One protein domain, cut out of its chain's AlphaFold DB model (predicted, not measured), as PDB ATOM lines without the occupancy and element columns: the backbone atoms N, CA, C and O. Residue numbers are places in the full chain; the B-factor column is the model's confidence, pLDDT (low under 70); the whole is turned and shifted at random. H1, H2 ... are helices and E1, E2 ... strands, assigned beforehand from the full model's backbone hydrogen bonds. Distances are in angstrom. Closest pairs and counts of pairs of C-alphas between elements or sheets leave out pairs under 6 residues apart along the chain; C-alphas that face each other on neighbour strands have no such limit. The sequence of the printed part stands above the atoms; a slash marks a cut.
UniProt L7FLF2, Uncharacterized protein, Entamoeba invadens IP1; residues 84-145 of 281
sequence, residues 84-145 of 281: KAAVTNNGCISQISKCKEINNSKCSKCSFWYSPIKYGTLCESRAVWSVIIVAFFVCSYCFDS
ATOM      1  N   LYS A  84     130.922 109.820 234.045       35.91
ATOM      2  CA  LYS A  84     130.245 110.714 233.087       35.91
ATOM      3  C   LYS A  84     130.951 112.051 232.838       35.91
ATOM      4  O   LYS A  84     130.368 112.916 232.193       35.91
ATOM      5  N   ALA A  85     132.186 112.233 233.295       38.97
ATOM      6  CA  ALA A  85     132.933 113.467 233.057       38.97
ATOM      7  C   ALA A  85     134.058 113.250 232.035       38.97
ATOM      8  O   ALA A  85     134.840 112.305 232.146       38.97
ATOM      9  N   ALA A  86     134.136 114.138 231.045       44.31
ATOM     10  CA  ALA A  86     135.275 114.246 230.140       44.31
ATOM     11  C   ALA A  86     136.107 115.472 230.528       44.31
ATOM     12  O   ALA A  86     135.558 116.519 230.870       44.31
ATOM     13  N   VAL A  87     137.429 115.332 230.493       42.69
ATOM     14  CA  VAL A  87     138.367 116.364 230.949       42.69
ATOM     15  C   VAL A  87     138.726 117.286 229.780       42.69
ATOM     16  O   VAL A  87     139.181 116.814 228.739       42.69
ATOM     17  N   THR A  88     138.554 118.599 229.952       43.78
ATOM     18  CA  THR A  88     139.100 119.639 229.061       43.78
ATOM     19  C   THR A  88     139.964 120.619 229.858       43.78
ATOM     20  O   THR A  88     139.820 120.741 231.074       43.78
ATOM     21  N   ASN A  89     140.874 121.325 229.175       42.44
ATOM     22  CA  ASN A  89     141.920 122.161 229.792       42.44
ATOM     23  C   ASN A  89     141.413 123.339 230.656       42.44
ATOM     24  O   ASN A  89     142.238 123.987 231.288       42.44
ATOM     25  N   ASN A  90     140.096 123.583 230.743       41.94
ATOM     26  CA  ASN A  90     139.495 124.667 231.535       41.94
ATOM     27  C   ASN A  90     138.404 124.201 232.539       41.94
ATOM     28  O   ASN A  90     137.619 125.028 232.997       41.94
ATOM     29  N   GLY A  91     138.335 122.912 232.915       51.06
ATOM     30  CA  GLY A  91     137.491 122.436 234.034       51.06
ATOM     31  C   GLY A  91     136.779 121.086 233.820       51.06
ATOM     32  O   GLY A  91     136.619 120.626 232.691       51.06
ATOM     33  N   CYS A  92     136.347 120.441 234.919       45.28
ATOM     34  CA  CYS A  92     135.579 119.178 234.927       45.28
ATOM     35  C   CYS A  92     134.111 119.479 234.463       45.28
ATOM     36  O   CYS A  92     133.316 119.994 235.247       45.28
ATOM     37  N   ILE A  93     133.730 119.183 233.202       49.97
ATOM     38  CA  ILE A  93     132.335 119.300 232.698       49.97
ATOM     39  C   ILE A  93     131.616 117.955 232.883       49.97
ATOM     40  O   ILE A  93     132.037 116.929 232.348       49.97
ATOM     41  N   SER A  94     130.514 117.946 233.633       48.75
ATOM     42  CA  SER A  94     129.807 116.734 234.080       48.75
ATOM     43  C   SER A  94     128.839 116.112 233.056       48.75
ATOM     44  O   SER A  94     128.263 115.062 233.334       48.75
ATOM     45  N   GLN A  95     128.663 116.707 231.870       54.78
ATOM     46  CA  GLN A  95     127.812 116.167 230.802       54.78
ATOM     47  C   GLN A  95     128.252 116.672 229.418       54.78
ATOM     48  O   GLN A  95     128.131 117.858 229.116       54.78
ATOM     49  N   ILE A  96     128.704 115.770 228.537       63.66
ATOM     50  CA  ILE A  96     128.821 116.070 227.099       63.66
ATOM     51  C   ILE A  96     127.428 115.929 226.481       63.66
ATOM     52  O   ILE A  96     126.835 114.847 226.494       63.66
ATOM     53  N   SER A  97     126.896 117.016 225.922       63.00
ATOM     54  CA  SER A  97     125.594 116.990 225.255       63.00
ATOM     55  C   SER A  97     125.605 115.994 224.085       63.00
ATOM     56  O   SER A  97     126.544 115.938 223.294       63.00
ATOM     57  N   LYS A  98     124.551 115.170 223.982       69.75
ATOM     58  CA  LYS A  98     124.354 114.170 222.906       69.75
ATOM     59  C   LYS A  98     125.366 113.008 222.886       69.75
ATOM     60  O   LYS A  98     125.368 112.228 221.931       69.75
ATOM     61  N   CYS A  99     126.173 112.852 223.938       75.38
ATOM     62  CA  CYS A  99     126.997 111.666 224.155       75.38
ATOM     63  C   CYS A  99     126.175 110.553 224.822       75.38
ATOM     64  O   CYS A  99     125.490 110.791 225.817       75.38
ATOM     65  N   LYS A 100     126.234 109.338 224.273       78.00
ATOM     66  CA  LYS A 100     125.491 108.167 224.760       78.00
ATOM     67  C   LYS A 100     126.363 107.234 225.605       78.00
ATOM     68  O   LYS A 100     125.861 106.653 226.559       78.00
ATOM     69  N   GLU A 101     127.650 107.113 225.282       69.69
ATOM     70  CA  GLU A 101     128.611 106.285 226.023       69.69
ATOM     71  C   GLU A 101     129.963 106.998 226.157       69.69
ATOM     72  O   GLU A 101     130.442 107.627 225.211       69.69
ATOM     73  N   ILE A 102     130.579 106.880 227.336       67.75
ATOM     74  CA  ILE A 102     131.891 107.448 227.668       67.75
ATOM     75  C   ILE A 102     132.844 106.297 227.983       67.75
ATOM     76  O   ILE A 102     132.494 105.389 228.735       67.75
ATOM     77  N   ASN A 103     134.047 106.342 227.418       62.12
ATOM     78  CA  ASN A 103     135.122 105.399 227.699       62.12
ATOM     79  C   ASN A 103     136.451 106.162 227.834       62.12
ATOM     80  O   ASN A 103     136.739 107.029 227.011       62.12
ATOM     81  N   ASN A 104     137.254 105.867 228.864       62.78
ATOM     82  CA  ASN A 104     138.519 106.563 229.165       62.78
ATOM     83  C   ASN A 104     138.410 108.100 229.133       62.78
ATOM     84  O   ASN A 104     139.209 108.781 228.486       62.78
ATOM     85  N   SER A 105     137.379 108.642 229.789       61.34
ATOM     86  CA  SER A 105     137.121 110.090 229.869       61.34
ATOM     87  C   SER A 105     136.910 110.778 228.508       61.34
ATOM     88  O   SER A 105     137.062 111.994 228.396       61.34
ATOM     89  N   LYS A 106     136.544 110.009 227.473       68.00
ATOM     90  CA  LYS A 106     136.200 110.475 226.122       68.00
ATOM     91  C   LYS A 106     134.848 109.913 225.699       68.00
ATOM     92  O   LYS A 106     134.508 108.779 226.029       68.00
ATOM     93  N   CYS A 107     134.076 110.683 224.939       72.19
ATOM     94  CA  CYS A 107     132.840 110.182 224.353       72.19
ATOM     95  C   CYS A 107     133.158 109.142 223.271       72.19
ATOM     96  O   CYS A 107     133.783 109.465 222.260       72.19
ATOM     97  N   SER A 108     132.742 107.893 223.489       73.38
ATOM     98  CA  SER A 108     132.966 106.786 222.555       73.38
ATOM     99  C   SER A 108     131.814 106.631 221.565       73.38
ATOM    100  O   SER A 108     132.044 106.288 220.406       73.38
ATOM    101  N   LYS A 109     130.575 106.917 221.990       74.44
ATOM    102  CA  LYS A 109     129.392 106.895 221.120       74.44
ATOM    103  C   LYS A 109     128.512 108.111 221.350       74.44
ATOM    104  O   LYS A 109     128.148 108.419 222.484       74.44
ATOM    105  N   CYS A 110     128.096 108.738 220.258       77.75
ATOM    106  CA  CYS A 110     127.137 109.835 220.251       77.75
ATOM    107  C   CYS A 110     125.753 109.349 219.781       77.75
ATOM    108  O   CYS A 110     125.599 108.234 219.279       77.75
ATOM    109  N   SER A 111     124.724 110.178 219.961       78.12
ATOM    110  CA  SER A 111     123.377 109.935 219.427       78.12
ATOM    111  C   SER A 111     123.373 109.787 217.896       78.12
ATOM    112  O   SER A 111     124.256 110.310 217.231       78.12
ATOM    113  N   PHE A 112     122.349 109.131 217.333       66.94
ATOM    114  CA  PHE A 112     122.250 108.655 215.932       66.94
ATOM    115  C   PHE A 112     122.667 109.644 214.818       66.94
ATOM    116  O   PHE A 112     123.112 109.215 213.760       66.94
ATOM    117  N   TRP A 113     122.565 110.954 215.052       71.44
ATOM    118  CA  TRP A 113     122.922 112.013 214.096       71.44
ATOM    119  C   TRP A 113     124.299 112.646 214.330       71.44
ATOM    120  O   TRP A 113     124.621 113.652 213.704       71.44
ATOM    121  N   TYR A 114     125.094 112.110 215.253       75.88
ATOM    122  CA  TYR A 114     126.326 112.727 215.723       75.88
ATOM    123  C   TYR A 114     127.466 111.709 215.792       75.88
ATOM    124  O   TYR A 114     127.252 110.527 216.052       75.88
ATOM    125  N   SER A 115     128.693 112.175 215.582       75.12
ATOM    126  CA  SER A 115     129.923 111.391 215.696       75.12
ATOM    127  C   SER A 115     130.905 112.114 216.617       75.12
ATOM    128  O   SER A 115     130.960 113.346 216.582       75.12
ATOM    129  N   PRO A 116     131.685 111.396 217.444       75.12
ATOM    130  CA  PRO A 116     132.687 112.035 218.281       75.12
ATOM    131  C   PRO A 116     133.808 112.614 217.414       75.12
ATOM    132  O   PRO A 116     134.233 111.995 216.433       75.12
ATOM    133  N   ILE A 117     134.301 113.791 217.788       75.88
ATOM    134  CA  ILE A 117     135.512 114.361 217.186       75.88
ATOM    135  C   ILE A 117     136.747 113.548 217.593       75.88
ATOM    136  O   ILE A 117     136.730 112.836 218.597       75.88
ATOM    137  N   LYS A 118     137.856 113.687 216.858       68.69
ATOM    138  CA  LYS A 118     139.108 112.923 217.060       68.69
ATOM    139  C   LYS A 118     139.633 112.936 218.509       68.69
ATOM    140  O   LYS A 118     140.290 111.993 218.940       68.69
ATOM    141  N   TYR A 119     139.325 113.989 219.264       65.19
ATOM    142  CA  TYR A 119     139.744 114.165 220.657       65.19
ATOM    143  C   TYR A 119     138.738 113.623 221.691       65.19
ATOM    144  O   TYR A 119     139.094 113.480 222.858       65.19
ATOM    145  N   GLY A 120     137.518 113.265 221.274       64.06
ATOM    146  CA  GLY A 120     136.486 112.654 222.118       64.06
ATOM    147  C   GLY A 120     135.798 113.609 223.096       64.06
ATOM    148  O   GLY A 120     135.124 113.151 224.017       64.06
ATOM    149  N   THR A 121     135.972 114.919 222.923       65.12
ATOM    150  CA  THR A 121     135.454 115.949 223.836       65.12
ATOM    151  C   THR A 121     134.069 116.467 223.438       65.12
ATOM    152  O   THR A 121     133.356 116.986 224.293       65.12
ATOM    153  N   LEU A 122     133.657 116.303 222.173       71.19
ATOM    154  CA  LEU A 122     132.382 116.783 221.623       71.19
ATOM    155  C   LEU A 122     131.821 115.824 220.555       71.19
ATOM    156  O   LEU A 122     132.549 115.021 219.967       71.19
ATOM    157  N   CYS A 123     130.516 115.927 220.308       76.25
ATOM    158  CA  CYS A 123     129.782 115.171 219.295       76.25
ATOM    159  C   CYS A 123     129.299 116.123 218.190       76.25
ATOM    160  O   CYS A 123     128.408 116.936 218.435       76.25
ATOM    161  N   GLU A 124     129.841 116.008 216.977       77.12
ATOM    162  CA  GLU A 124     129.442 116.830 215.823       77.12
ATOM    163  C   GLU A 124     128.453 116.098 214.924       77.12
ATOM    164  O   GLU A 124     128.463 114.869 214.841       77.12
ATOM    165  N   SER A 125     127.562 116.844 214.267       71.94
ATOM    166  CA  SER A 125     126.529 116.263 213.413       71.94
ATOM    167  C   SER A 125     127.154 115.544 212.221       71.94
ATOM    168  O   SER A 125     127.786 116.166 211.371       71.94
ATOM    169  N   ARG A 126     126.936 114.232 212.130       71.69
ATOM    170  CA  ARG A 126     127.326 113.419 210.979       71.69
ATOM    171  C   ARG A 126     126.063 113.090 210.203       71.69
ATOM    172  O   ARG A 126     125.252 112.281 210.646       71.69
ATOM    173  N   ALA A 127     125.894 113.721 209.046       66.88
ATOM    174  CA  ALA A 127     124.795 113.393 208.151       66.88
ATOM    175  C   ALA A 127     124.928 111.932 207.688       66.88
ATOM    176  O   ALA A 127     125.939 111.536 207.104       66.88
ATOM    177  N   VAL A 128     123.911 111.116 207.963       75.81
ATOM    178  CA  VAL A 128     123.851 109.721 207.514       75.81
ATOM    179  C   VAL A 128     123.275 109.710 206.097       75.81
ATOM    180  O   VAL A 128     122.090 109.462 205.891       75.81
ATOM    181  N   TRP A 129     124.115 110.038 205.112       76.00
ATOM    182  CA  TRP A 129     123.738 110.185 203.696       76.00
ATOM    183  C   TRP A 129     122.958 108.992 203.131       76.00
ATOM    184  O   TRP A 129     122.066 109.172 202.306       76.00
ATOM    185  N   SER A 130     123.221 107.778 203.620       77.75
ATOM    186  CA  SER A 130     122.478 106.581 203.218       77.75
ATOM    187  C   SER A 130     120.987 106.650 203.566       77.75
ATOM    188  O   SER A 130     120.162 106.207 202.772       77.75
ATOM    189  N   VAL A 131     120.616 107.253 204.698       82.94
ATOM    190  CA  VAL A 131     119.209 107.404 205.108       82.94
ATOM    191  C   VAL A 131     118.481 108.388 204.190       82.94
ATOM    192  O   VAL A 131     117.330 108.160 203.829       82.94
ATOM    193  N   ILE A 132     119.165 109.449 203.753       85.12
ATOM    194  CA  ILE A 132     118.607 110.472 202.854       85.12
ATOM    195  C   ILE A 132     118.348 109.884 201.460       85.12
ATOM    196  O   ILE A 132     117.289 110.110 200.877       85.12
ATOM    197  N   ILE A 133     119.282 109.080 200.946       87.06
ATOM    198  CA  ILE A 133     119.152 108.434 199.632       87.06
ATOM    199  C   ILE A 133     117.988 107.438 199.629       87.06
ATOM    200  O   ILE A 133     117.163 107.451 198.717       87.06
ATOM    201  N   VAL A 134     117.878 106.608 200.672       91.25
ATOM    202  CA  VAL A 134     116.764 105.655 200.804       91.25
ATOM    203  C   VAL A 134     115.426 106.392 200.887       91.25
ATOM    204  O   VAL A 134     114.470 105.993 200.223       91.25
ATOM    205  N   ALA A 135     115.360 107.499 201.630       89.31
ATOM    206  CA  ALA A 135     114.147 108.307 201.722       89.31
ATOM    207  C   ALA A 135     113.703 108.860 200.355       89.31
ATOM    208  O   ALA A 135     112.511 108.853 200.058       89.31
ATOM    209  N   PHE A 136     114.638 109.273 199.493       92.19
ATOM    210  CA  PHE A 136     114.311 109.788 198.161       92.19
ATOM    211  C   PHE A 136     113.653 108.730 197.263       92.19
ATOM    212  O   PHE A 136     112.622 109.009 196.653       92.19
ATOM    213  N   PHE A 137     114.193 107.507 197.235       92.50
ATOM    214  CA  PHE A 137     113.625 106.409 196.443       92.50
ATOM    215  C   PHE A 137     112.247 105.965 196.942       92.50
ATOM    216  O   PHE A 137     111.363 105.652 196.143       92.50
ATOM    217  N   VAL A 138     112.038 105.960 198.261       94.12
ATOM    218  CA  VAL A 138     110.721 105.662 198.839       94.12
ATOM    219  C   VAL A 138     109.715 106.741 198.440       94.12
ATOM    220  O   VAL A 138     108.616 106.420 197.991       94.12
ATOM    221  N   CYS A 139     110.094 108.017 198.536       91.50
ATOM    222  CA  CYS A 139     109.237 109.122 198.122       91.50
ATOM    223  C   CYS A 139     108.893 109.051 196.629       91.50
ATOM    224  O   CYS A 139     107.717 109.159 196.287       91.50
ATOM    225  N   SER A 140     109.875 108.823 195.749       91.44
ATOM    226  CA  SER A 140     109.633 108.735 194.303       91.44
ATOM    227  C   SER A 140     108.667 107.599 193.959       91.44
ATOM    228  O   SER A 140     107.697 107.815 193.238       91.44
ATOM    229  N   TYR A 141     108.860 106.422 194.564       94.31
ATOM    230  CA  TYR A 141     107.971 105.277 194.368       94.31
ATOM    231  C   TYR A 141     106.530 105.570 194.819       94.31
ATOM    232  O   TYR A 141     105.567 105.221 194.130       94.31
ATOM    233  N   CYS A 142     106.364 106.262 195.950       93.88
ATOM    234  CA  CYS A 142     105.051 106.689 196.425       93.88
ATOM    235  C   CYS A 142     104.359 107.638 195.433       93.88
ATOM    236  O   CYS A 142     103.169 107.468 195.164       93.88
ATOM    237  N   PHE A 143     105.086 108.601 194.855       93.88
ATOM    238  CA  PHE A 143     104.531 109.512 193.849       93.88
ATOM    239  C   PHE A 143     104.054 108.770 192.596       93.88
ATOM    240  O   PHE A 143     102.930 109.000 192.142       93.88
ATOM    241  N   ASP A 144     104.851 107.833 192.083       92.19
ATOM    242  CA  ASP A 144     104.489 107.041 190.904       92.19
ATOM    243  C   ASP A 144     103.231 106.193 191.151       92.19
ATOM    244  O   ASP A 144     102.300 106.184 190.337       92.19
ATOM    245  N   SER A 145     103.147 105.540 192.316       93.75
ATOM    246  CA  SER A 145     101.972 104.753 192.710       93.75
ATOM    247  C   SER A 145     100.696 105.604 192.769       93.75
ATOM    248  O   SER A 145      99.624 105.157 192.343       93.75
TER     249      SER A 145
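Overview. This is residues 84 to 145 of the 281 residues of an uncharacterized protein of Entamoeba invadens IP1 (UniProt L7FLF2). Three small two-stranded hairpins follow one another in a row, E1 with E2, E3 with E4, E5 with E6, and a single helix, H1, sticks out beyond the last of them as a free arm. The arm adds much of the length: the body without residues 129 to 145 spans 32 by 16 by 15 A. The printed part has 62 residues, with six named strands and then one named helix, each two-stranded sheet antiparallel, in the mixed class of helices and strands. It is extended, with a radius of gyration of the C-alphas of 17.1 A and spans of 57 by 17 by 17 A.

Along the chain. Find C-alpha 86 at (135.275, 114.246, 230.140), where E1, residues 86 to 88, begins. Next come E2, residues 91 to 93, E3, residues 99 to 103, 10.9 A long, and E4, residues 106 to 110, 10.8 A long. Read on to E5, residues 114 to 116, and E6, residues 123 to 125. H1, residues 129 to 145, runs 25.0 A to C-alpha 145 at (101.972, 104.753, 192.710).

Arrangement. In the hairpin of E1 and E2, look for N 91 and O 88, 3.2 A apart. The closest C-alphas of E1 and E4 are those of Ala 86 and Lys 106, 5.6 A. In the hairpin of E3 and E4, at 144 degrees, N 103 and O 106 are 2.8 A apart. The closest C-alphas of E4 and E5 are those of Cys 110 and Pro 116, 6.3 A. In the hairpin of E5 and E6, N 115 and O 124 are 2.8 A apart. H1 is apart from E4 and E5, for instance; each of its O i to N i+4 pairs is within hydrogen-bond range.

Size, cuts and confidence. The two C-alphas farthest apart, those of Asn 90 and Ser 145, stand 57.5 A from each other. The printed part has no cut and no long link. Mean pLDDT of the printed part is 70.8; 27 residues are under 70, among them 84 to 98.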